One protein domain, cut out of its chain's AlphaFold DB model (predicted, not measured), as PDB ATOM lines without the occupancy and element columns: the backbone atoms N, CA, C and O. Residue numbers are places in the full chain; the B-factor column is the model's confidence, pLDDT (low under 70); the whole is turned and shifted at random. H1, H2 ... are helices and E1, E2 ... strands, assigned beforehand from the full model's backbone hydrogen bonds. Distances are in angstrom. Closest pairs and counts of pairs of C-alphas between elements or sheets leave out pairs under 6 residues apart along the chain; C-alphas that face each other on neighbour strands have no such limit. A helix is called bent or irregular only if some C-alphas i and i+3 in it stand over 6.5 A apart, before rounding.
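What this domain is: This is residues 35 to 224 of the 241 residues of an uncharacterized protein of Deltaproteobacteria bacterium (UniProt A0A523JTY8). One long sheet of eleven strands is rolled like part of a barrel, its two leaves partly face to face, and it wraps round the short helix H1. The long hairpin of E5 and E6 runs out to one end of the longest axis, E7 and E10 make a small sheet beside edge strand E14, and H2 only grazes the large sheet. The printed part has 190 residues, mostly strand, with fifteen named strands and two named helices: E1 to E3, H1, E4 to E15, H2. The large sheet, E11 E12 E15 E1 E2 E3 E4 E5 E6 E13 E14, is antiparallel throughout. The whole is compact, with a radius of gyration of the C-alphas of 17.1 A and spans of 54, 41 and 31 A.

How they stand to each other: Begin with E1, residues 35 to 40, E2, residues 59 to 65, and E3, residues 71 to 76: a meander, each strand the antiparallel neighbour of the one before. N 36 and O 61 are 2.8 A apart, N 62 and O 75 2.9 A, both within hydrogen-bond range. The sheet curls round H1, residues 78 to 84; its closest C-alphas to E2 are those of Ala 80 and Tyr 59, 6.6 A apart. E4, residues 98 to 103, E5, residues 109 to 124, and E6, residues 127 to 139, make a second meander, with N 101 to O 111 at 2.8 A and N 120 to O 131 at 2.8 A. E5 bends by 57 degrees at residue 116. Next come E7, residues 145 to 147, the hairpin of E8, residues 151 to 153, and E9, residues 156 to 158, and E10, residues 161 to 163, antiparallel to E7. The hairpin of E11, residues 175 to 178, and E12, residues 183 to 185, precedes that of E13, residues 189 to 194, and E14, residues 197 to 202. The closest C-alphas of E10 and E14 are those of Phe 161 and Tyr 202, 4.2 A apart. E15, residues 207 to 212, has N 211 3.0 A from O 37. In this folded sheet, bent back on itself, E11, E12, E15 and E1 face E3 to E6, E13 and E14, with E2 as the hinge. H2, residues 215 to 223, only grazes it. In both helices every O i to N i+4 pair is within hydrogen-bond range.

Where its parts are: Find C-alpha 35 at (25.159, 7.830, 156.918), where E1 begins. E5 runs 40.5 A to C-alpha 124 at (11.241, 50.799, 155.753); E6 covers 36.2 A. H2 ends at C-alpha 223, (21.285, 5.050, 167.990).

The domain as a whole: The C-alphas of Arg 69 and Pro 126 are the farthest apart, 57.4 A. The printed part has no cut; the long links are E1 to E2, H1 to E4 and E10 to E11. The model's pLDDT is under 70 at residues 44 to 46 and 215 to 224.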
ATOM      1  N   TRP A  35      24.908   6.404 156.712       95.00
ATOM      2  CA  TRP A  35      25.159   7.830 156.918       95.00
ATOM      3  C   TRP A  35      26.465   8.245 156.239       95.00
ATOM      4  O   TRP A  35      27.468   7.546 156.327       95.00
ATOM      5  N   VAL A  36      26.445   9.405 155.591       95.75
ATOM      6  CA  VAL A  36      27.609  10.077 155.001       95.75
ATOM      7  C   VAL A  36      27.715  11.492 155.571       95.75
ATOM      8  O   VAL A  36      26.763  12.011 156.158       95.75
ATOM      9  N   ALA A  37      28.870  12.128 155.415       95.69
ATOM     10  CA  ALA A  37      29.091  13.521 155.775       95.69
ATOM     11  C   ALA A  37      29.001  14.417 154.537       95.69
ATOM     12  O   ALA A  37      29.553  14.102 153.482       95.69
ATOM     13  N   VAL A  38      28.354  15.572 154.688       96.44
ATOM     14  CA  VAL A  38      28.272  16.607 153.654       96.44
ATOM     15  C   VAL A  38      28.773  17.925 154.208       96.44
ATOM     16  O   VAL A  38      28.373  18.356 155.289       96.44
ATOM     17  N   ARG A  39      29.645  18.588 153.454       96.31
ATOM     18  CA  ARG A  39      30.111  19.944 153.744       96.31
ATOM     19  C   ARG A  39      29.739  20.838 152.579       96.31
ATOM     20  O   ARG A  39      30.110  20.529 151.453       96.31
ATOM     21  N   PHE A  40      29.038  21.931 152.845       95.44
ATOM     22  CA  PHE A  40      28.629  22.886 151.817       95.44
ATOM     23  C   PHE A  40      29.631  24.023 151.714       95.44
ATOM     24  O   PHE A  40      30.193  24.444 152.727       95.44
ATOM     25  N   GLU A  41      29.839  24.532 150.508       92.81
ATOM     26  CA  GLU A  41      30.558  25.786 150.311       92.81
ATOM     27  C   GLU A  41      29.705  26.938 150.877       92.81
ATOM     28  O   GLU A  41      28.506  27.051 150.608       92.81
ATOM     29  N   VAL A  42      30.310  27.738 151.755       86.25
ATOM     30  CA  VAL A  42      29.675  28.831 152.505       86.25
ATOM     31  C   VAL A  42      30.512  30.108 152.433       86.25
ATOM     32  O   VAL A  42      30.508  30.926 153.361       86.25
ATOM     33  N   SER A  43      31.257  30.296 151.341       78.44
ATOM     34  CA  SER A  43      31.917  31.564 151.069       78.44
ATOM     35  C   SER A  43      30.916  32.705 151.095       78.44
ATOM     36  O   SER A  43      29.708  32.554 150.896       78.44
ATOM     37  N   ARG A  44      31.442  33.892 151.394       69.50
ATOM     38  CA  ARG A  44      30.609  35.069 151.606       69.50
ATOM     39  C   ARG A  44      29.697  35.307 150.404       69.50
ATOM     40  O   ARG A  44      30.147  35.317 149.259       69.50
ATOM     41  N   ALA A  45      28.432  35.590 150.702       69.56
ATOM     42  CA  ALA A  45      27.396  35.820 149.702       69.56
ATOM     43  C   ALA A  45      27.714  36.969 148.721       69.56
ATOM     44  O   ALA A  45      27.181  36.961 147.619       69.56
ATOM     45  N   ASP A  46      28.606  37.904 149.084       69.44
ATOM     46  CA  ASP A  46      29.088  39.002 148.225       69.44
ATOM     47  C   ASP A  46      30.128  38.558 147.175       69.44
ATOM     48  O   ASP A  46      30.594  39.360 146.359       69.44
ATOM     49  N   ARG A  47      30.529  37.280 147.185       75.50
ATOM     50  CA  ARG A  47      31.482  36.684 146.238       75.50
ATOM     51  C   ARG A  47      30.998  35.314 145.751       75.50
ATOM     52  O   ARG A  47      31.692  34.322 145.959       75.50
ATOM     53  N   PRO A  48      29.872  35.234 145.024       75.94
ATOM     54  CA  PRO A  48      29.318  33.956 144.551       75.94
ATOM     55  C   PRO A  48      30.232  33.185 143.581       75.94
ATOM     56  O   PRO A  48      29.985  32.015 143.311       75.94
ATOM     57  N   GLY A  49      31.279  33.824 143.043       79.56
ATOM     58  CA  GLY A  49      32.308  33.178 142.221       79.56
ATOM     59  C   GLY A  49      33.514  32.634 142.999       79.56
ATOM     60  O   GLY A  49      34.400  32.049 142.386       79.56
ATOM     61  N   ALA A  50      33.595  32.851 144.315       81.00
ATOM     62  CA  ALA A  50      34.669  32.326 145.157       81.00
ATOM     63  C   ALA A  50      34.345  30.890 145.600       81.00
ATOM     64  O   ALA A  50      34.063  30.650 146.767       81.00
ATOM     65  N   THR A  51      34.347  29.966 144.639       81.94
ATOM     66  CA  THR A  51      34.127  28.527 144.858       81.94
ATOM     67  C   THR A  51      35.341  27.868 145.507       81.94
ATOM     68  O   THR A  51      36.456  28.388 145.408       81.94
ATOM     69  N   ASP A  52      35.139  26.690 146.086       83.75
ATOM     70  CA  ASP A  52      36.169  25.814 146.646       83.75
ATOM     71  C   ASP A  52      37.099  26.523 147.644       83.75
ATOM     72  O   ASP A  52      38.323  26.381 147.617       83.75
ATOM     73  N   ALA A  53      36.510  27.359 148.506       84.38
ATOM     74  CA  ALA A  53      37.258  28.230 149.406       84.38
ATOM     75  C   ALA A  53      36.939  27.975 150.881       84.38
ATOM     76  O   ALA A  53      37.852  27.696 151.663       84.38
ATOM     77  N   VAL A  54      35.669  28.076 151.290       88.25
ATOM     78  CA  VAL A  54      35.274  27.935 152.698       88.25
ATOM     79  C   VAL A  54      34.100  26.981 152.810       88.25
ATOM     80  O   VAL A  54      33.019  27.252 152.307       88.25
ATOM     81  N   TYR A  55      34.299  25.887 153.540       91.50
ATOM     82  CA  TYR A  55      33.268  24.876 153.744       91.50
ATOM     83  C   TYR A  55      32.702  24.910 155.158       91.50
ATOM     84  O   TYR A  55      33.430  25.122 156.132       91.50
ATOM     85  N   SER A  56      31.412  24.608 155.263       92.75
ATOM     86  CA  SER A  56      30.714  24.391 156.522       92.75
ATOM     87  C   SER A  56      31.355  23.258 157.345       92.75
ATOM     88  O   SER A  56      32.158  22.459 156.826       92.75
ATOM     89  N   PRO A  57      30.977  23.122 158.630       92.25
ATOM     90  CA  PRO A  57      31.106  21.853 159.338       92.25
ATOM     91  C   PRO A  57      30.427  20.711 158.568       92.25
ATOM     92  O   PRO A  57      29.596  20.948 157.688       92.25
ATOM     93  N   ALA A  58      30.796  19.473 158.893       92.81
ATOM     94  CA  ALA A  58      30.150  18.294 158.330       92.81
ATOM     95  C   ALA A  58      28.741  18.126 158.910       92.81
ATOM     96  O   ALA A  58      28.564  18.124 160.127       92.81
ATOM     97  N   TYR A  59      27.761  17.959 158.026       93.25
ATOM     98  CA  TYR A  59      26.396  17.590 158.370       93.25
ATOM     99  C   TYR A  59      26.155  16.125 158.008       93.25
ATOM    100  O   TYR A  59      26.581  15.694 156.933       93.25
ATOM    101  N   PRO A  60      25.466  15.359 158.866       94.00
ATOM    102  CA  PRO A  60      25.080  14.003 158.530       94.00
ATOM    103  C   PRO A  60      24.019  14.013 157.429       94.00
ATOM    104  O   PRO A  60      23.069  14.800 157.460       94.00
ATOM    105  N   ALA A  61      24.171  13.108 156.470       96.31
ATOM    106  CA  ALA A  61      23.215  12.899 155.399       96.31
ATOM    107  C   ALA A  61      22.970  11.412 155.176       96.31
ATOM    108  O   ALA A  61      23.885  10.595 155.275       96.31
ATOM    109  N   TRP A  62      21.728  11.051 154.878       97.00
ATOM    110  CA  TRP A  62      21.378   9.668 154.600       97.00
ATOM    111  C   TRP A  62      21.636   9.349 153.134       97.00
ATOM    112  O   TRP A  62      21.027   9.958 152.253       97.00
ATOM    113  N   PHE A  63      22.515   8.388 152.882       97.06
ATOM    114  CA  PHE A  63      22.785   7.835 151.566       97.06
ATOM    115  C   PHE A  63      21.899   6.612 151.330       97.06
ATOM    116  O   PHE A  63      21.850   5.695 152.155       97.06
ATOM    117  N   ALA A  64      21.238   6.554 150.176       96.19
ATOM    118  CA  ALA A  64      20.530   5.363 149.732       96.19
ATOM    119  C   ALA A  64      20.486   5.262 148.208       96.19
ATOM    120  O   ALA A  64      20.309   6.248 147.496       96.19
ATOM    121  N   MET A  65      20.555   4.034 147.705       95.44
ATOM    122  CA  MET A  65      20.278   3.762 146.302       95.44
ATOM    123  C   MET A  65      18.779   3.878 146.018       95.44
ATOM    124  O   MET A  65      17.950   3.371 146.779       95.44
ATOM    125  N   ALA A  66      18.430   4.515 144.906       92.56
ATOM    126  CA  ALA A  66      17.054   4.604 144.453       92.56
ATOM    127  C   ALA A  66      16.523   3.236 143.982       92.56
ATOM    128  O   ALA A  66      17.302   2.330 143.663       92.56
ATOM    129  N   PRO A  67      15.191   3.074 143.863       89.88
ATOM    130  CA  PRO A  67      14.595   1.841 143.347       89.88
ATOM    131  C   PRO A  67      15.037   1.475 141.923       89.88
ATOM    132  O   PRO A  67      15.033   0.293 141.583       89.88
ATOM    133  N   ASP A  68      15.416   2.465 141.108       91.31
ATOM    134  CA  ASP A  68      15.889   2.262 139.732       91.31
ATOM    135  C   ASP A  68      17.315   1.700 139.641       91.31
ATOM    136  O   ASP A  68      17.687   1.209 138.581       91.31
ATOM    137  N   ARG A  69      18.081   1.708 140.744       88.69
ATOM    138  CA  ARG A  69      19.482   1.252 140.843       88.69
ATOM    139  C   ARG A  69      20.500   2.023 139.994       88.69
ATOM    140  O   ARG A  69      21.691   1.753 140.115       88.69
ATOM    141  N   ASP A  70      20.057   3.007 139.224       94.44
ATOM    142  CA  ASP A  70      20.908   3.876 138.407       94.44
ATOM    143  C   ASP A  70      21.135   5.239 139.077       94.44
ATOM    144  O   ASP A  70      21.967   6.038 138.635       94.44
ATOM    145  N   THR A  71      20.401   5.513 140.162       97.00
ATOM    146  CA  THR A  71      20.532   6.747 140.928       97.00
ATOM    147  C   THR A  71      20.762   6.519 142.417       97.00
ATOM    148  O   THR A  71      20.322   5.537 143.022       97.00
ATOM    149  N   VAL A  72      21.471   7.470 143.018       97.31
ATOM    150  CA  VAL A  72      21.696   7.573 144.461       97.31
ATOM    151  C   VAL A  72      21.007   8.825 144.975       97.31
ATOM    152  O   VAL A  72      21.100   9.886 144.356       97.31
ATOM    153  N   LEU A  73      20.350   8.701 146.126       98.06
ATOM    154  CA  LEU A  73      19.814   9.813 146.893       98.06
ATOM    155  C   LEU A  73      20.696  10.063 148.115       98.06
ATOM    156  O   LEU A  73      20.988   9.138 148.871       98.06
ATOM    157  N   VAL A  74      21.056  11.325 148.329       98.12
ATOM    158  CA  VAL A  74      21.674  11.794 149.571       98.12
ATOM    159  C   VAL A  74      20.768  12.852 150.188       98.12
ATOM    160  O   VAL A  74      20.505  13.877 149.559       98.12
ATOM    161  N   SER A  75      20.261  12.588 151.392       98.12
ATOM    162  CA  SER A  75      19.298  13.449 152.087       98.12
ATOM    163  C   SER A  75      19.935  14.122 153.296       98.12
ATOM    164  O   SER A  75      20.278  13.445 154.265       98.12
ATOM    165  N   VAL A  76      20.081  15.447 153.258       97.56
ATOM    166  CA  VAL A  76      20.423  16.248 154.444       97.56
ATOM    167  C   VAL A  76      19.123  16.693 155.101       97.56
ATOM    168  O   VAL A  76      18.256  17.228 154.414       97.56
ATOM    169  N   SER A  77      18.971  16.485 156.408       97.62
ATOM    170  CA  SER A  77      17.700  16.783 157.077       97.62
ATOM    171  C   SER A  77      17.341  18.270 157.011       97.62
ATOM    172  O   SER A  77      18.221  19.138 157.052       97.62
ATOM    173  N   GLY A  78      16.043  18.578 156.980       96.75
ATOM    174  CA  GLY A  78      15.565  19.965 157.056       96.75
ATOM    175  C   GLY A  78      16.123  20.728 158.267       96.75
ATOM    176  O   GLY A  78      16.523  21.881 158.144       96.75
ATOM    177  N   GLN A  79      16.278  20.057 159.413       97.12
ATOM    178  CA  GLN A  79      16.886  20.641 160.614       97.12
ATOM    179  C   GLN A  79      18.367  21.006 160.419       97.12
ATOM    180  O   GLN A  79      18.806  22.065 160.864       97.12
ATOM    181  N   ALA A  80      19.150  20.145 159.765       95.75
ATOM    182  CA  ALA A  80      20.544  20.445 159.445       95.75
ATOM    183  C   ALA A  80      20.645  21.617 158.453       95.75
ATOM    184  O   ALA A  80      21.521  22.471 158.591       95.75
ATOM    185  N   LEU A  81      19.711  21.709 157.503       96.12
ATOM    186  CA  LEU A  81      19.627  22.845 156.590       96.12
ATOM    187  C   LEU A  81      19.244  24.151 157.313       96.12
ATOM    188  O   LEU A  81      19.822  25.195 157.019       96.12
ATOM    189  N   GLU A  82      18.340  24.110 158.294       96.75
ATOM    190  CA  GLU A  82      18.024  25.263 159.154       96.75
ATOM    191  C   GLU A  82      19.247  25.728 159.954       96.75
ATOM    192  O   GLU A  82      19.506  26.926 160.036       96.75
ATOM    193  N   GLN A  83      20.048  24.800 160.486       95.25
ATOM    194  CA  GLN A  83      21.308  25.132 161.162       95.25
ATOM    195  C   GLN A  83      22.324  25.764 160.202       95.25
ATOM    196  O   GLN A  83      22.960  26.757 160.542       95.25
ATOM    197  N   LEU A  84      22.466  25.218 158.990       93.44
ATOM    198  CA  LEU A  84      23.333  25.785 157.951       93.44
ATOM    199  C   LEU A  84      22.916  27.217 157.582       93.44
ATOM    200  O   LEU A  84      23.762  28.073 157.317       93.44
ATOM    201  N   LEU A  85      21.609  27.477 157.570       92.69
ATOM    202  CA  LEU A  85      21.018  28.750 157.182       92.69
ATOM    203  C   LEU A  85      20.737  29.688 158.361       92.69
ATOM    204  O   LEU A  85      20.126  30.724 158.132       92.69
ATOM    205  N   GLU A  86      21.196  29.399 159.582       92.69
ATOM    206  CA  GLU A  86      20.848  30.155 160.801       92.69
ATOM    207  C   GLU A  86      21.030  31.678 160.644       92.69
ATOM    208  O   GLU A  86      20.180  32.465 161.057       92.69
ATOM    209  N   SER A  87      22.095  32.106 159.954       87.94
ATOM    210  CA  SER A  87      22.371  33.527 159.672       87.94
ATOM    211  C   SER A  87      21.314  34.240 158.812       87.94
ATOM    212  O   SER A  87      21.321  35.467 158.735       87.94
ATOM    213  N   GLN A  88      20.434  33.485 158.154       88.50
ATOM    214  CA  GLN A  88      19.358  33.953 157.279       88.50
ATOM    215  C   GLN A  88      17.974  33.892 157.953       88.50
ATOM    216  O   GLN A  88      16.968  34.063 157.270       88.50
ATOM    217  N   ASP A  89      17.918  33.630 159.266       92.38
ATOM    218  CA  ASP A  89      16.690  33.539 160.073       92.38
ATOM    219  C   ASP A  89      15.625  32.577 159.485       92.38
ATOM    220  O   ASP A  89      14.513  32.989 159.130       92.38
ATOM    221  N   PRO A  90      15.948  31.275 159.345       95.31
ATOM    222  CA  PRO A  90      15.003  30.284 158.854       95.31
ATOM    223  C   PRO A  90      13.864  30.063 159.852       95.31
ATOM    224  O   PRO A  90      14.051  30.073 161.072       95.31
ATOM    225  N   LEU A  91      12.657  29.828 159.337       96.50
ATOM    226  CA  LEU A  91      11.527  29.427 160.165       96.50
ATOM    227  C   LEU A  91      11.720  27.970 160.601       96.50
ATOM    228  O   LEU A  91      11.748  27.073 159.760       96.50
ATOM    229  N   ALA A  92      11.834  27.745 161.908       96.31
ATOM    230  CA  ALA A  92      12.083  26.421 162.468       96.31
ATOM    231  C   ALA A  92      10.992  25.402 162.090       96.31
ATOM    232  O   ALA A  92       9.797  25.678 162.231       96.31
ATOM    233  N   GLY A  93      11.415  24.215 161.655       96.56
ATOM    234  CA  GLY A  93      10.551  23.129 161.193       96.56
ATOM    235  C   GLY A  93       9.899  23.358 159.826       96.56
ATOM    236  O   GLY A  93       8.997  22.601 159.465       96.56
ATOM    237  N   SER A  94      10.301  24.392 159.077       97.81
ATOM    238  CA  SER A  94       9.716  24.698 157.762       97.81
ATOM    239  C   SER A  94      10.465  24.049 156.604       97.81
ATOM    240  O   SER A  94       9.889  23.879 155.527       97.81
ATOM    241  N   PHE A  95      11.739  23.703 156.794       98.25
ATOM    242  CA  PHE A  95      12.554  23.177 155.710       98.25
ATOM    243  C   PHE A  95      12.280  21.697 155.457       98.25
ATOM    244  O   PHE A  95      12.262  20.871 156.369       98.25
ATOM    245  N   SER A  96      12.114  21.358 154.180       98.38
ATOM    246  CA  SER A  96      12.222  19.985 153.709       98.38
ATOM    247  C   SER A  96      13.667  19.513 153.812       98.38
ATOM    248  O   SER A  96      14.600  20.317 153.832       98.38
ATOM    249  N   ASP A  97      13.856  18.202 153.730       98.38
ATOM    250  CA  ASP A  97      15.175  17.650 153.460       98.38
ATOM    251  C   ASP A  97      15.767  18.237 152.169       98.38
ATOM    252  O   ASP A  97      15.054  18.507 151.190       98.38
ATOM    253  N   PHE A  98      17.086  18.428 152.174       98.31
ATOM    254  CA  PHE A  98      17.860  18.768 150.992       98.31
ATOM    255  C   PHE A  98      18.326  17.486 150.317       98.31
ATOM    256  O   PHE A  98      19.303  16.858 150.728       98.31
ATOM    257  N   VAL A  99      17.610  17.109 149.262       98.44
ATOM    258  CA  VAL A  99      17.825  15.841 148.567       98.44
ATOM    259  C   VAL A  99      18.650  16.064 147.312       98.44
ATOM    260  O   VAL A  99      18.231  16.782 146.399       98.44
ATOM    261  N   TRP A 100      19.802  15.404 147.258       98.62
ATOM    262  CA  TRP A 100      20.684  15.316 146.102       98.62
ATOM    263  C   TRP A 100      20.469  13.985 145.394       98.62
ATOM    264  O   TRP A 100      20.484  12.937 146.028       98.62
ATOM    265  N   VAL A 101      20.282  14.030 144.079       98.50
ATOM    266  CA  VAL A 101      20.084  12.856 143.227       98.50
ATOM    267  C   VAL A 101      21.232  12.778 142.235       98.50
ATOM    268  O   VAL A 101      21.354  13.636 141.354       98.50
ATOM    269  N   PHE A 102      22.054  11.746 142.378       98.50
ATOM    270  CA  PHE A 102      23.221  11.483 141.545       98.50
ATOM    271  C   PHE A 102      22.925  10.369 140.541       98.50
ATOM    272  O   PHE A 102      22.312   9.366 140.892       98.50
ATOM    273  N   ASP A 103      23.394  10.535 139.308       97.75
ATOM    274  CA  ASP A 103      23.586   9.448 138.345       97.75
ATOM    275  C   ASP A 103      24.852   8.680 138.746       97.75
ATOM    276  O   ASP A 103      25.940   9.266 138.788       97.75
ATOM    277  N   THR A 104      24.721   7.390 139.061       96.06
ATOM    278  CA  THR A 104      25.831   6.576 139.589       96.06
ATOM    279  C   THR A 104      26.931   6.338 138.560       96.06
ATOM    280  O   THR A 104      28.089   6.151 138.920       96.06
ATOM    281  N   ARG A 105      26.598   6.380 137.266       95.00
ATOM    282  CA  ARG A 105      27.533   6.090 136.176       95.00
ATOM    283  C   ARG A 105      28.359   7.306 135.787       95.00
ATOM    284  O   ARG A 105      29.515   7.161 135.400       95.00
ATOM    285  N   THR A 106      27.756   8.491 135.803       96.38
ATOM    286  CA  THR A 106      28.416   9.715 135.327       96.38
ATOM    287  C   THR A 106      28.797  10.677 136.447       96.38
ATOM    288  O   THR A 106      29.407  11.705 136.161       96.38
ATOM    289  N   GLY A 107      28.348  10.434 137.682       96.94
ATOM    290  CA  GLY A 107      28.485  11.372 138.799       96.94
ATOM    291  C   GLY A 107      27.669  12.657 138.621       96.94
ATOM    292  O   GLY A 107      27.851  13.628 139.353       96.94
ATOM    293  N   HIS A 108      26.775  12.721 137.630       98.19
ATOM    294  CA  HIS A 108      26.001  13.937 137.393       98.19
ATOM    295  C   HIS A 108      24.942  14.089 138.479       98.19
ATOM    296  O   HIS A 108      24.132  13.193 138.687       98.19
ATOM    297  N   VAL A 109      24.859  15.271 139.085       98.50
ATOM    298  CA  VAL A 109      23.683  15.647 139.877       98.50
ATOM    299  C   VAL A 109      22.529  15.914 138.919       98.50
ATOM    300  O   VAL A 109      22.525  16.929 138.206       98.50
ATOM    301  N   LEU A 110      21.565  14.998 138.896       98.12
ATOM    302  CA  LEU A 110      20.327  15.115 138.131       98.12
ATOM    303  C   LEU A 110      19.423  16.180 138.751       98.12
ATOM    304  O   LEU A 110      18.844  16.997 138.035       98.12
ATOM    305  N   SER A 111      19.367  16.218 140.082       98.25
ATOM    306  CA  SER A 111      18.747  17.310 140.823       98.25
ATOM    307  C   SER A 111      19.268  17.402 142.250       98.25
ATOM    308  O   SER A 111      19.418  16.372 142.893       98.25
ATOM    309  N   ALA A 112      19.430  18.612 142.771       98.50
ATOM    310  CA  ALA A 112      19.500  18.872 144.204       98.50
ATOM    311  C   ALA A 112      18.413  19.887 144.569       98.50
ATOM    312  O   ALA A 112      18.310  20.929 143.911       98.50
ATOM    313  N   LYS A 113      17.552  19.560 145.540       98.50
ATOM    314  CA  LYS A 113      16.361  20.366 145.847       98.50
ATOM    315  C   LYS A 113      16.061  20.444 147.332       98.50
ATOM    316  O   LYS A 113      16.152  19.443 148.032       98.50
ATOM    317  N   PHE A 114      15.597  21.613 147.752       98.38
ATOM    318  CA  PHE A 114      14.947  21.824 149.041       98.38
ATOM    319  C   PHE A 114      13.879  22.912 148.912       98.38
ATOM    320  O   PHE A 114      13.855  23.686 147.944       98.38
ATOM    321  N   SER A 115      13.008  22.989 149.906       98.44
ATOM    322  CA  SER A 115      12.104  24.115 150.121       98.44
ATOM    323  C   SER A 115      12.001  24.437 151.602       98.44
ATOM    324  O   SER A 115      12.222  23.557 152.424       98.44
ATOM    325  N   GLY A 116      11.637  25.666 151.938       97.94
ATOM    326  CA  GLY A 116      11.396  26.085 153.314       97.94
ATOM    327  C   GLY A 116      10.952  27.536 153.372       97.94
ATOM    328  O   GLY A 116      10.634  28.128 152.338       97.94
ATOM    329  N   THR A 117      10.978  28.124 154.561       97.50
ATOM    330  CA  THR A 117      10.580  29.519 154.763       97.50
ATOM    331  C   THR A 117      11.685  30.278 155.489       97.50
ATOM    332  O   THR A 117      12.204  29.832 156.510       97.50
ATOM    333  N   LEU A 118      12.046  31.449 154.965       94.19
ATOM    334  CA  LEU A 118      12.960  32.395 155.613       94.19
ATOM    335  C   LEU A 118      12.177  33.593 156.142       94.19
ATOM    336  O   LEU A 118      11.214  34.035 155.506       94.19
ATOM    337  N   ARG A 119      12.615  34.149 157.271       92.56
ATOM    338  CA  ARG A 119      12.104  35.412 157.801       92.56
ATOM    339  C   ARG A 119      13.086  36.530 157.501       92.56
ATOM    340  O   ARG A 119      14.286  36.414 157.698       92.56
ATOM    341  N   HIS A 120      12.543  37.658 157.071       86.12
ATOM    342  CA  HIS A 120      13.301  38.860 156.764       86.12
ATOM    343  C   HIS A 120      12.778  39.999 157.615       86.12
ATOM    344  O   HIS A 120      11.566  40.201 157.726       86.12
ATOM    345  N   THR A 121      13.691  40.777 158.185       83.06
ATOM    346  CA  THR A 121      13.338  42.061 158.786       83.06
ATOM    347  C   THR A 121      13.641  43.157 157.777       83.06
ATOM    348  O   THR A 121      14.790  43.369 157.403       83.06
ATOM    349  N   LEU A 122      12.595  43.839 157.315       80.81
ATOM    350  CA  LEU A 122      12.698  44.968 156.405       80.81
ATOM    351  C   LEU A 122      12.652  46.270 157.197       80.81
ATOM    352  O   LEU A 122      11.681  46.548 157.905       80.81
ATOM    353  N   GLU A 123      13.680  47.089 157.019       75.00
ATOM    354  CA  GLU A 123      13.718  48.457 157.525       75.00
ATOM    355  C   GLU A 123      13.155  49.398 156.453       75.00
ATOM    356  O   GLU A 123      13.796  49.684 155.441       75.00
ATOM    357  N   LEU A 124      11.917  49.860 156.651       73.25
ATOM    358  CA  LEU A 124      11.241  50.799 155.753       73.25
ATOM    359  C   LEU A 124      10.951  52.094 156.517       73.25
ATOM    360  O   LEU A 124       9.878  52.285 157.093       73.25
ATOM    361  N   GLY A 125      11.939  52.993 156.533       74.44
ATOM    362  CA  GLY A 125      11.882  54.221 157.329       74.44
ATOM    363  C   GLY A 125      11.925  53.909 158.834       74.44
ATOM    364  O   GLY A 125      12.748  53.099 159.245       74.44
ATOM    365  N   PRO A 126      11.071  54.520 159.680       78.00
ATOM    366  CA  PRO A 126      11.070  54.258 161.124       78.00
ATOM    367  C   PRO A 126      10.392  52.930 161.515       78.00
ATOM    368  O   PRO A 126      10.388  52.570 162.692       78.00
ATOM    369  N   ALA A 127       9.774  52.223 160.564       76.75
ATOM    370  CA  ALA A 127       9.031  50.993 160.813       76.75
ATOM    371  C   ALA A 127       9.854  49.751 160.439       76.75
ATOM    372  O   ALA A 127      10.482  49.702 159.380       76.75
ATOM    373  N   HIS A 128       9.773  48.730 161.294       78.69
ATOM    374  CA  HIS A 128      10.358  47.412 161.057       78.69
ATOM    375  C   HIS A 128       9.241  46.442 160.691       78.69
ATOM    376  O   HIS A 128       8.285  46.273 161.451       78.69
ATOM    377  N   TRP A 129       9.366  45.800 159.537       81.62
ATOM    378  CA  TRP A 129       8.401  44.818 159.055       81.62
ATOM    379  C   TRP A 129       9.043  43.441 159.066       81.62
ATOM    380  O   TRP A 129      10.154  43.280 158.575       81.62
ATOM    381  N   ARG A 130       8.338  42.441 159.597       85.94
ATOM    382  CA  ARG A 130       8.725  41.039 159.426       85.94
ATOM    383  C   ARG A 130       7.990  40.480 158.225       85.94
ATOM    384  O   ARG A 130       6.766  40.577 158.160       85.94
ATOM    385  N   VAL A 131       8.742  39.929 157.287       88.44
ATOM    386  CA  VAL A 131       8.215  39.329 156.066       88.44
ATOM    387  C   VAL A 131       8.735  37.909 155.972       88.44
ATOM    388  O   VAL A 131       9.929  37.672 156.116       88.44
ATOM    389  N   GLU A 132       7.836  36.973 155.724       93.56
ATOM    390  CA  GLU A 132       8.183  35.590 155.423       93.56
ATOM    391  C   GLU A 132       8.300  35.416 153.909       93.56
ATOM    392  O   GLU A 132       7.525  35.995 153.139       93.56
ATOM    393  N   SER A 133       9.294  34.643 153.483       93.50
ATOM    394  CA  SER A 133       9.458  34.255 152.089       93.50
ATOM    395  C   SER A 133       9.584  32.747 151.966       93.50
ATOM    396  O   SER A 133      10.492  32.160 152.561       93.50
ATOM    397  N   ASP A 134       8.751  32.152 151.123       97.06
ATOM    398  CA  ASP A 134       8.895  30.754 150.738       97.06
ATOM    399  C   ASP A 134      10.057  30.629 149.764       97.06
ATOM    400  O   ASP A 134      10.099  31.315 148.736       97.06
ATOM    401  N   VAL A 135      11.004  29.755 150.084       96.69
ATOM    402  CA  VAL A 135      12.177  29.485 149.261       96.69
ATOM    403  C   VAL A 135      12.110  28.095 148.655       96.69
ATOM    404  O   VAL A 135      11.702  27.130 149.294       96.69
ATOM    405  N   HIS A 136      12.546  27.986 147.405       97.88
ATOM    406  CA  HIS A 136      12.716  26.721 146.705       97.88
ATOM    407  C   HIS A 136      13.999  26.752 145.882       97.88
ATOM    408  O   HIS A 136      14.178  27.641 145.047       97.88
ATOM    409  N   ALA A 137      14.879  25.778 146.090       97.69
ATOM    410  CA  ALA A 137      16.091  25.617 145.301       97.69
ATOM    411  C   ALA A 137      15.976  24.410 144.370       97.69
ATOM    412  O   ALA A 137      15.457  23.359 144.751       97.69
ATOM    413  N   GLN A 138      16.501  24.560 143.154       97.75
ATOM    414  CA  GLN A 138      16.648  23.455 142.217       97.75
ATOM    415  C   GLN A 138      17.948  23.594 141.432       97.75
ATOM    416  O   GLN A 138      18.098  24.500 140.614       97.75
ATOM    417  N   LEU A 139      18.862  22.658 141.663       98.06
ATOM    418  CA  LEU A 139      20.226  22.679 141.140       98.06
ATOM    419  C   LEU A 139      20.487  21.420 140.317       98.06
ATOM    420  O   LEU A 139      19.895  20.372 140.569       98.06
ATOM    421  N   SER A 140      21.370  21.511 139.328       98.06
ATOM    422  CA  SER A 140      21.834  20.362 138.550       98.06
ATOM    423  C   SER A 140      23.213  20.642 137.966       98.06
ATOM    424  O   SER A 140      23.555  21.780 137.656       98.06
ATOM    425  N   THR A 141      23.989  19.585 137.747       97.75
ATOM    426  CA  THR A 141      25.257  19.683 137.005       97.75
ATOM    427  C   THR A 141      25.063  19.829 135.493       97.75
ATOM    428  O   THR A 141      26.021  20.086 134.773       97.75
ATOM    429  N   ARG A 142      23.830  19.667 134.994       95.50
ATOM    430  CA  ARG A 142      23.478  19.889 133.583       95.50
ATOM    431  C   ARG A 142      22.992  21.310 133.305       95.50
ATOM    432  O   ARG A 142      22.875  21.696 132.145       95.50
ATOM    433  N   THR A 143      22.683  22.076 134.349       94.00
ATOM    434  CA  THR A 143      22.300  23.480 134.204       94.00
ATOM    435  C   THR A 143      23.509  24.292 133.760       94.00
ATOM    436  O   THR A 143      24.565  24.236 134.385       94.00
ATOM    437  N   VAL A 144      23.327  25.099 132.719       92.88
ATOM    438  CA  VAL A 144      24.326  26.060 132.247       92.88
ATOM    439  C   VAL A 144      23.856  27.455 132.648       92.88
ATOM    440  O   VAL A 144      22.853  27.954 132.140       92.88
ATOM    441  N   GLY A 145      24.554  28.076 133.593       93.56
ATOM    442  CA  GLY A 145      24.154  29.366 134.144       93.56
ATOM    443  C   GLY A 145      25.201  29.956 135.073       93.56
ATOM    444  O   GLY A 145      26.321  29.462 135.176       93.56
ATOM    445  N   GLY A 146      24.820  31.025 135.751       94.25
ATOM    446  CA  GLY A 146      25.673  31.703 136.709       94.25
ATOM    447  C   GLY A 146      24.920  32.825 137.397       94.25
ATOM    448  O   GLY A 146      23.731  32.676 137.702       94.25
ATOM    449  N   PHE A 147      25.597  33.944 137.626       94.25
ATOM    450  CA  PHE A 147      25.011  35.082 138.322       94.25
ATOM    451  C   PHE A 147      25.253  36.417 137.614       94.25
ATOM    452  O   PHE A 147      26.273  36.631 136.957       94.25
ATOM    453  N   GLU A 148      24.306  37.334 137.774       94.19
ATOM    454  CA  GLU A 148      24.439  38.736 137.375       94.19
ATOM    455  C   GLU A 148      25.077  39.574 138.501       94.19
ATOM    456  O   GLU A 148      25.101  39.140 139.663       94.19
ATOM    457  N   PRO A 149      25.565  40.795 138.200       91.38
ATOM    458  CA  PRO A 149      25.988  41.747 139.220       91.38
ATOM    459  C   PRO A 149      24.942  41.921 140.332       91.38
ATOM    460  O   PRO A 149      23.736  41.857 140.062       91.38
ATOM    461  N   PRO A 150      25.388  42.158 141.579       91.56
ATOM    462  CA  PRO A 150      24.486  42.248 142.711       91.56
ATOM    463  C   PRO A 150      23.479  43.383 142.527       91.56
ATOM    464  O   PRO A 150      23.807  44.474 142.054       91.56
ATOM    465  N   ARG A 151      22.245  43.142 142.962       89.94
ATOM    466  CA  ARG A 151      21.211  44.174 143.087       89.94
ATOM    467  C   ARG A 151      20.548  44.075 144.447       89.94
ATOM    468  O   ARG A 151      20.487  43.001 145.034       89.94
ATOM    469  N   ARG A 152      20.009  45.190 144.935       87.00
ATOM    470  CA  ARG A 152      19.243  45.203 146.184       87.00
ATOM    471  C   ARG A 152      17.760  45.033 145.905       87.00
ATOM    472  O   ARG A 152      17.182  45.807 145.146       87.00
ATOM    473  N   VAL A 153      17.139  44.046 146.540       82.44
ATOM    474  CA  VAL A 153      15.689  43.841 146.521       82.44
ATOM    475  C   VAL A 153      15.224  43.723 147.961       82.44
ATOM    476  O   VAL A 153      15.698  42.861 148.687       82.44
ATOM    477  N   LEU A 154      14.324  44.617 148.384       77.56
ATOM    478  CA  LEU A 154      13.847  44.680 149.773       77.56
ATOM    479  C   LEU A 154      15.008  44.758 150.789       77.56
ATOM    480  O   LEU A 154      15.019  44.065 151.792       77.56
ATOM    481  N   GLY A 155      16.035  45.564 150.499       76.44
ATOM    482  CA  GLY A 155      17.207  45.708 151.374       76.44
ATOM    483  C   GLY A 155      18.202  44.540 151.341       76.44
ATOM    484  O   GLY A 155      19.320  44.707 151.818       76.44
ATOM    485  N   LEU A 156      17.854  43.412 150.715       79.12
ATOM    486  CA  LEU A 156      18.725  42.251 150.559       79.12
ATOM    487  C   LEU A 156      19.571  42.392 149.297       79.12
ATOM    488  O   LEU A 156      19.042  42.653 148.212       79.12
ATOM    489  N   GLU A 157      20.879  42.211 149.432       86.38
ATOM    490  CA  GLU A 157      21.755  42.032 148.280       86.38
ATOM    491  C   GLU A 157      21.532  40.638 147.697       86.38
ATOM    492  O   GLU A 157      21.629  39.634 148.398       86.38
ATOM    493  N   ILE A 158      21.190  40.585 146.414       88.81
ATOM    494  CA  ILE A 158      20.970  39.341 145.689       88.81
ATOM    495  C   ILE A 158      21.836  39.314 144.438       88.81
ATOM    496  O   ILE A 158      22.049  40.346 143.800       88.81
ATOM    497  N   HIS A 159      22.248  38.114 144.053       93.31
ATOM    498  CA  HIS A 159      22.953  37.835 142.809       93.31
ATOM    499  C   HIS A 159      22.004  37.080 141.875       93.31
ATOM    500  O   HIS A 159      21.845  35.868 142.025       93.31
ATOM    501  N   PRO A 160      21.295  37.766 140.958       94.38
ATOM    502  CA  PRO A 160      20.270  37.137 140.129       94.38
ATOM    503  C   PRO A 160      20.830  35.960 139.340       94.38
ATOM    504  O   PRO A 160      21.919  36.058 138.783       94.38
ATOM    505  N   PHE A 161      20.080  34.861 139.271       95.06
ATOM    506  CA  PHE A 161      20.476  33.743 138.419       95.06
ATOM    507  C   PHE A 161      20.296  34.127 136.949       95.06
ATOM    508  O   PHE A 161      19.196  34.529 136.553       95.06
ATOM    509  N   CYS A 162      21.329  33.915 136.141       94.31
ATOM    510  CA  CYS A 162      21.293  34.115 134.698       94.31
ATOM    511  C   CYS A 162      21.638  32.839 133.936       94.31
ATOM    512  O   CYS A 162      22.369  31.967 134.407       94.31
ATOM    513  N   GLU A 163      21.118  32.764 132.717       90.38
ATOM    514  CA  GLU A 163      21.562  31.810 131.707       90.38
ATOM    515  C   GLU A 163      22.737  32.425 130.931       90.38
ATOM    516  O   GLU A 163      22.785  33.639 130.729       90.38
ATOM    517  N   VAL A 164      23.689  31.599 130.484       80.69
ATOM    518  CA  VAL A 164      24.999  32.055 129.956       80.69
ATOM    519  C   VAL A 164      24.898  32.958 128.717       80.69
ATOM    520  O   VAL A 164      25.821  33.709 128.426       80.69
ATOM    521  N   ALA A 165      23.769  32.949 128.006       78.44
ATOM    522  CA  ALA A 165      23.536  33.835 126.865       78.44
ATOM    523  C   ALA A 165      23.270  35.310 127.249       78.44
ATOM    524  O   ALA A 165      23.221  36.167 126.367       78.44
ATOM    525  N   ALA A 166      23.065  35.626 128.533       81.69
ATOM    526  CA  ALA A 166      22.777  36.986 128.980       81.69
ATOM    527  C   ALA A 166      24.046  37.857 129.067       81.69
ATOM    528  O   ALA A 166      25.088  37.427 129.555       81.69
ATOM    529  N   ALA A 167      23.938  39.120 128.639       81.25
ATOM    530  CA  ALA A 167      25.079  40.026 128.453       81.25
ATOM    531  C   ALA A 167      25.902  40.312 129.726       81.25
ATOM    532  O   ALA A 167      27.102  40.540 129.632       81.25
ATOM    533  N   ASN A 168      25.267  40.289 130.901       89.50
ATOM    534  CA  ASN A 168      25.911  40.561 132.192       89.50
ATOM    535  C   ASN A 168      26.082  39.293 133.040       89.50
ATOM    536  O   ASN A 168      26.230  39.381 134.258       89.50
ATOM    537  N   CYS A 169      26.011  38.112 132.426       93.88
ATOM    538  CA  CYS A 169      26.115  36.861 133.156       93.88
ATOM    539  C   CYS A 169      27.578  36.504 133.417       93.88
ATOM    540  O   CYS A 169      28.361  36.357 132.479       93.88
ATOM    541  N   THR A 170      27.939  36.319 134.686       93.62
ATOM    542  CA  THR A 170      29.189  35.653 135.059       93.62
ATOM    543  C   THR A 170      28.913  34.153 135.112       93.62
ATOM    544  O   THR A 170      28.183  33.719 136.008       93.62
ATOM    545  N   PRO A 171      29.415  33.354 134.152       92.38
ATOM    546  CA  PRO A 171      29.107  31.933 134.090       92.38
ATOM    547  C   PRO A 171      29.797  31.176 135.226       92.38
ATOM    548  O   PRO A 171      30.958  31.435 135.544       92.38
ATOM    549  N   MET A 172      29.098  30.192 135.782       91.69
ATOM    550  CA  MET A 172      29.659  29.225 136.718       91.69
ATOM    551  C   MET A 172      29.870  27.895 135.995       91.69
ATOM    552  O   MET A 172      29.138  27.551 135.065       91.69
ATOM    553  N   SER A 173      30.893  27.145 136.398       90.94
ATOM    554  CA  SER A 173      31.219  25.858 135.778       90.94
ATOM    555  C   SER A 173      30.707  24.717 136.638       90.94
ATOM    556  O   SER A 173      31.327  24.397 137.645       90.94
ATOM    557  N   ALA A 174      29.610  24.083 136.225       94.69
ATOM    558  CA  ALA A 174      29.122  22.891 136.901       94.69
ATOM    559  C   ALA A 174      30.162  21.770 136.816       94.69
ATOM    560  O   ALA A 174      30.813  21.584 135.783       94.69
ATOM    561  N   ARG A 175      30.285  20.991 137.890       96.75
ATOM    562  CA  ARG A 175      31.190  19.844 137.972       96.75
ATOM    563  C   ARG A 175      30.432  18.628 138.496       96.75
ATOM    564  O   ARG A 175      29.858  18.719 139.583       96.75
ATOM    565  N   PRO A 176      30.395  17.514 137.741       97.94
ATOM    566  CA  PRO A 176      29.938  16.229 138.261       97.94
ATOM    567  C   PRO A 176      30.727  15.825 139.508       97.94
ATOM    568  O   PRO A 176      31.811  16.349 139.759       97.94
ATOM    569  N   TYR A 177      30.171  14.885 140.261       98.19
ATOM    570  CA  TYR A 177      30.820  14.295 141.417       98.19
ATOM    571  C   TYR A 177      32.178  13.690 141.040       98.19
ATOM    572  O   TYR A 177      32.265  12.867 140.126       98.19
ATOM    573  N   ALA A 178      33.216  14.103 141.758       96.94
ATOM    574  CA  ALA A 178      34.582  13.628 141.615       96.94
ATOM    575  C   ALA A 178      34.881  12.595 142.711       96.94
ATOM    576  O   ALA A 178      35.066  12.951 143.876       96.94
ATOM    577  N   SER A 179      34.934  11.312 142.344       94.25
ATOM    578  CA  SER A 179      35.148  10.195 143.282       94.25
ATOM    579  C   SER A 179      36.474  10.263 144.041       94.25
ATOM    580  O   SER A 179      36.613   9.674 145.101       94.25
ATOM    581  N   GLU A 180      37.461  10.979 143.511       94.06
ATOM    582  CA  GLU A 180      38.772  11.153 144.130       94.06
ATOM    583  C   GLU A 180      38.775  12.142 145.304       94.06
ATOM    584  O   GLU A 180      39.672  12.091 146.141       94.06
ATOM    585  N   SER A 181      37.803  13.055 145.361       94.00
ATOM    586  CA  SER A 181      37.780  14.155 146.336       94.00
ATOM    587  C   SER A 181      36.456  14.298 147.075       94.00
ATOM    588  O   SER A 181      36.383  15.007 148.074       94.00
ATOM    589  N   GLY A 182      35.395  13.665 146.580       96.19
ATOM    590  CA  GLY A 182      34.040  13.862 147.068       96.19
ATOM    591  C   GLY A 182      33.384  15.158 146.604       96.19
ATOM    592  O   GLY A 182      32.260  15.451 147.010       96.19
ATOM    593  N   TYR A 183      34.068  15.944 145.776       97.06
ATOM    594  CA  TYR A 183      33.623  17.266 145.358       97.06
ATOM    595  C   TYR A 183      32.521  17.202 144.300       97.06
ATOM    596  O   TYR A 183      32.578  16.398 143.370       97.06
ATOM    597  N   VAL A 184      31.561  18.122 144.377       97.69
ATOM    598  CA  VAL A 184      30.562  18.355 143.333       97.69
ATOM    599  C   VAL A 184      30.142  19.819 143.288       97.69
ATOM    600  O   VAL A 184      30.073  20.494 144.314       97.69
ATOM    601  N   HIS A 185      29.793  20.299 142.090       97.12
ATOM    602  CA  HIS A 185      29.237  21.636 141.900       97.12
ATOM    603  C   HIS A 185      28.034  21.613 140.953       97.12
ATOM    604  O   HIS A 185      28.163  21.547 139.730       97.12
ATOM    605  N   ALA A 186      26.838  21.650 141.531       97.44
ATOM    606  CA  ALA A 186      25.565  21.789 140.844       97.44
ATOM    607  C   ALA A 186      25.156  23.265 140.742       97.44
ATOM    608  O   ALA A 186      25.251  24.028 141.697       97.44
ATOM    609  N   ILE A 187      24.635  23.665 139.583       96.50
ATOM    610  CA  ILE A 187      24.226  25.043 139.313       96.50
ATOM    611  C   ILE A 187      22.706  25.127 139.253       96.50
ATOM    612  O   ILE A 187      22.026  24.272 138.678       96.50
ATOM    613  N   GLY A 188      22.159  26.207 139.794       96.12
ATOM    614  CA  GLY A 188      20.764  26.546 139.585       96.12
ATOM    615  C   GLY A 188      20.295  27.697 140.461       96.12
ATOM    616  O   GLY A 188      21.069  28.266 141.238       96.12
ATOM    617  N   PRO A 189      19.024  28.081 140.305       96.44
ATOM    618  CA  PRO A 189      18.446  29.144 141.091       96.44
ATOM    619  C   PRO A 189      17.952  28.659 142.458       96.44
ATOM    620  O   PRO A 189      17.473  27.534 142.617       96.44
ATOM    621  N   ILE A 190      17.945  29.592 143.402       95.69
ATOM    622  CA  ILE A 190      17.006  29.620 144.518       95.69
ATOM    623  C   ILE A 190      15.941  30.676 144.218       95.69
ATOM    624  O   ILE A 190      16.231  31.791 143.770       95.69
ATOM    625  N   VAL A 191      14.684  30.302 144.402       96.44
ATOM    626  CA  VAL A 191      13.524  31.151 144.162       96.44
ATOM    627  C   VAL A 191      12.898  31.484 145.501       96.44
ATOM    628  O   VAL A 191      12.455  30.574 146.188       96.44
ATOM    629  N   ALA A 192      12.838  32.767 145.843       94.31
ATOM    630  CA  ALA A 192      12.152  33.269 147.027       94.31
ATOM    631  C   ALA A 192      10.858  33.982 146.616       94.31
ATOM    632  O   ALA A 192      10.867  34.803 145.692       94.31
ATOM    633  N   THR A 193       9.751  33.687 147.291       94.38
ATOM    634  CA  THR A 193       8.440  34.293 147.031       94.38
ATOM    635  C   THR A 193       7.894  34.911 148.311       94.38
ATOM    636  O   THR A 193       7.789  34.229 149.321       94.38
ATOM    637  N   ALA A 194       7.539  36.195 148.267       88.88
ATOM    638  CA  ALA A 194       6.932  36.925 149.379       88.88
ATOM    639  C   ALA A 194       5.798  37.817 148.850       88.88
ATOM    640  O   ALA A 194       6.034  38.824 148.169       88.88
ATOM    641  N   GLY A 195       4.549  37.430 149.122       84.81
ATOM    642  CA  GLY A 195       3.368  38.087 148.554       84.81
ATOM    643  C   GLY A 195       3.392  38.078 147.019       84.81
ATOM    644  O   GLY A 195       3.423  37.019 146.402       84.81
ATOM    645  N   LEU A 196       3.393  39.263 146.395       84.88
ATOM    646  CA  LEU A 196       3.481  39.418 144.931       84.88
ATOM    647  C   LEU A 196       4.924  39.466 144.399       84.88
ATOM    648  O   LEU A 196       5.133  39.516 143.187       84.88
ATOM    649  N   THR A 197       5.926  39.482 145.282       86.56
ATOM    650  CA  THR A 197       7.333  39.577 144.886       86.56
ATOM    651  C   THR A 197       7.911  38.183 144.703       86.56
ATOM    652  O   THR A 197       7.860  37.359 145.612       86.56
ATOM    653  N   LYS A 198       8.516  37.941 143.539       92.44
ATOM    654  CA  LYS A 198       9.276  36.726 143.249       92.44
ATOM    655  C   LYS A 198      10.706  37.095 142.888       92.44
ATOM    656  O   LYS A 198      10.944  37.858 141.950       92.44
ATOM    657  N   ILE A 199      11.655  36.535 143.620       92.31
ATOM    658  CA  ILE A 199      13.086  36.730 143.417       92.31
ATOM    659  C   ILE A 199      13.674  35.409 142.946       92.31
ATOM    660  O   ILE A 199      13.443  34.370 143.551       92.31
ATOM    661  N   ARG A 200      14.451  35.452 141.866       94.88
ATOM    662  CA  ARG A 200      15.237  34.317 141.378       94.88
ATOM    663  C   ARG A 200      16.711  34.684 141.496       94.88
ATOM    664  O   ARG A 200      17.193  35.524 140.739       94.88
ATOM    665  N   SER A 201      17.395  34.090 142.464       94.00
ATOM    666  CA  SER A 201      18.814  34.315 142.748       94.00
ATOM    667  C   SER A 201      19.618  33.073 142.391       94.00
ATOM    668  O   SER A 201      19.072  31.972 142.371       94.00
ATOM    669  N   TYR A 202      20.905  33.230 142.107       94.12
ATOM    670  CA  TYR A 202      21.844  32.117 142.082       94.12
ATOM    671  C   TYR A 202      21.881  31.464 143.470       94.12
ATOM    672  O   TYR A 202      21.858  32.169 144.483       94.12
ATOM    673  N   CYS A 203      21.864  30.131 143.522       92.44
ATOM    674  CA  CYS A 203      21.896  29.396 144.781       92.44
ATOM    675  C   CYS A 203      23.346  29.089 145.186       92.44
ATOM    676  O   CYS A 203      24.042  28.416 144.423       92.44
ATOM    677  N   PRO A 204      23.797  29.519 146.376       87.62
ATOM    678  CA  PRO A 204      25.156  29.243 146.839       87.62
ATOM    679  C   PRO A 204      25.343  27.792 147.313       87.62
ATOM    680  O   PRO A 204      26.450  27.279 147.279       87.62
ATOM    681  N   LEU A 205      24.265  27.087 147.675       92.00
ATOM    682  CA  LEU A 205      24.319  25.725 148.231       92.00
ATOM    683  C   LEU A 205      24.455  24.617 147.172       92.00
ATOM    684  O   LEU A 205      24.074  23.472 147.404       92.00
ATOM    685  N   GLY A 206      24.942  24.965 145.983       94.00
ATOM    686  CA  GLY A 206      25.167  24.025 144.889       94.00
ATOM    687  C   GLY A 206      26.520  23.340 144.918       94.00
ATOM    688  O   GLY A 206      26.748  22.415 144.148       94.00
ATOM    689  N   GLU A 207      27.412  23.767 145.796       95.88
ATOM    690  CA  GLU A 207      28.756  23.228 145.913       95.88
ATOM    691  C   GLU A 207      28.927  22.506 147.245       95.88
ATOM    692  O   GLU A 207      28.560  23.030 148.301       95.88
ATOM    693  N   ALA A 208      29.445  21.282 147.185       97.12
ATOM    694  CA  ALA A 208      29.596  20.445 148.362       97.12
ATOM    695  C   ALA A 208      30.690  19.385 148.200       97.12
ATOM    696  O   ALA A 208      31.048  18.986 147.091       97.12
ATOM    697  N   ILE A 209      31.175  18.901 149.342       97.19
ATOM    698  CA  ILE A 209      32.036  17.727 149.466       97.19
ATOM    699  C   ILE A 209      31.262  16.649 150.229       97.19
ATOM    700  O   ILE A 209      30.765  16.913 151.327       97.19
ATOM    701  N   PHE A 210      31.185  15.449 149.653       97.31
ATOM    702  CA  PHE A 210      30.551  14.267 150.239       97.31
ATOM    703  C   PHE A 210      31.608  13.215 150.576       97.31
ATOM    704  O   PHE A 210      32.306  12.721 149.684       97.31
ATOM    705  N   THR A 211      31.687  12.840 151.848       96.50
ATOM    706  CA  THR A 211      32.621  11.829 152.361       96.50
ATOM    707  C   THR A 211      31.884  10.765 153.157       96.50
ATOM    708  O   THR A 211      30.813  11.018 153.705       96.50
ATOM    709  N   GLU A 212      32.475   9.585 153.272       93.94
ATOM    710  CA  GLU A 212      32.067   8.593 154.256       93.94
ATOM    711  C   GLU A 212      32.137   9.193 155.665       93.94
ATOM    712  O   GLU A 212      32.995  10.026 155.982       93.94
ATOM    713  N   LEU A 213      31.187   8.793 156.505       86.31
ATOM    714  CA  LEU A 213      31.167   9.169 157.908       86.31
ATOM    715  C   LEU A 213      32.069   8.196 158.682       86.31
ATOM    716  O   LEU A 213      32.078   6.996 158.397       86.31
ATOM    717  N   GLU A 214      32.837   8.674 159.662       70.94
ATOM    718  CA  GLU A 214      33.632   7.755 160.481       70.94
ATOM    719  C   GLU A 214      32.702   6.805 161.255       70.94
ATOM    720  O   GLU A 214      31.675   7.214 161.797       70.94
ATOM    721  N   ALA A 215      33.074   5.524 161.349       63.38
ATOM    722  CA  ALA A 215      32.228   4.475 161.934       63.38
ATOM    723  C   ALA A 215      31.752   4.770 163.375       63.38
ATOM    724  O   ALA A 215      30.738   4.234 163.823       63.38
ATOM    725  N   HIS A 216      32.482   5.614 164.115       57.06
ATOM    726  CA  HIS A 216      32.080   6.065 165.448       57.06
ATOM    727  C   HIS A 216      30.870   7.008 165.404       57.06
ATOM    728  O   HIS A 216      29.918   6.814 166.159       57.06
ATOM    729  N   ASP A 217      30.879   7.974 164.487       64.75
ATOM    730  CA  ASP A 217      29.800   8.947 164.324       64.75
ATOM    731  C   ASP A 217      28.545   8.277 163.739       64.75
ATOM    732  O   ASP A 217      27.416   8.629 164.087       64.75
ATOM    733  N   GLU A 218      28.725   7.231 162.924       59.81
ATOM    734  CA  GLU A 218      27.616   6.480 162.333       59.81
ATOM    735  C   GLU A 218      26.858   5.705 163.417       59.81
ATOM    736  O   GLU A 218      25.628   5.671 163.418       59.81
ATOM    737  N   ALA A 219      27.572   5.146 164.399       57.03
ATOM    738  CA  ALA A 219      26.968   4.460 165.537       57.03
ATOM    739  C   ALA A 219      26.162   5.411 166.443       57.03
ATOM    740  O   ALA A 219      25.123   5.018 166.984       57.03
ATOM    741  N   VAL A 220      26.603   6.665 166.592       64.25
ATOM    742  CA  VAL A 220      25.860   7.698 167.335       64.25
ATOM    743  C   VAL A 220      24.571   8.068 166.595       64.25
ATOM    744  O   VAL A 220      23.506   8.118 167.207       64.25
ATOM    745  N   LEU A 221      24.630   8.234 165.272       66.56
ATOM    746  CA  LEU A 221      23.454   8.553 164.452       66.56
ATOM    747  C   LEU A 221      22.472   7.379 164.329       66.56
ATOM    748  O   LEU A 221      21.260   7.577 164.334       66.56
ATOM    749  N   ALA A 222      22.966   6.141 164.263       59.16
ATOM    750  CA  ALA A 222      22.130   4.941 164.215       59.16
ATOM    751  C   ALA A 222      21.404   4.656 165.544       59.16
ATOM    752  O   ALA A 222      20.395   3.950 165.557       59.16
ATOM    753  N   THR A 223      21.906   5.188 166.663       51.31
ATOM    754  CA  THR A 223      21.285   5.050 167.990       51.31
ATOM    755  C   THR A 223      20.391   6.232 168.366       51.31
ATOM    756  O   THR A 223      19.547   6.091 169.253       51.31
ATOM    757  N   SER A 224      20.485   7.365 167.659       46.66
ATOM    758  CA  SER A 224      19.448   8.398 167.673       46.66
ATOM    759  C   SER A 224      18.258   7.949 166.818       46.66
ATOM    760  O   SER A 224      18.336   7.889 165.597       46.66
TER     761      SER A 224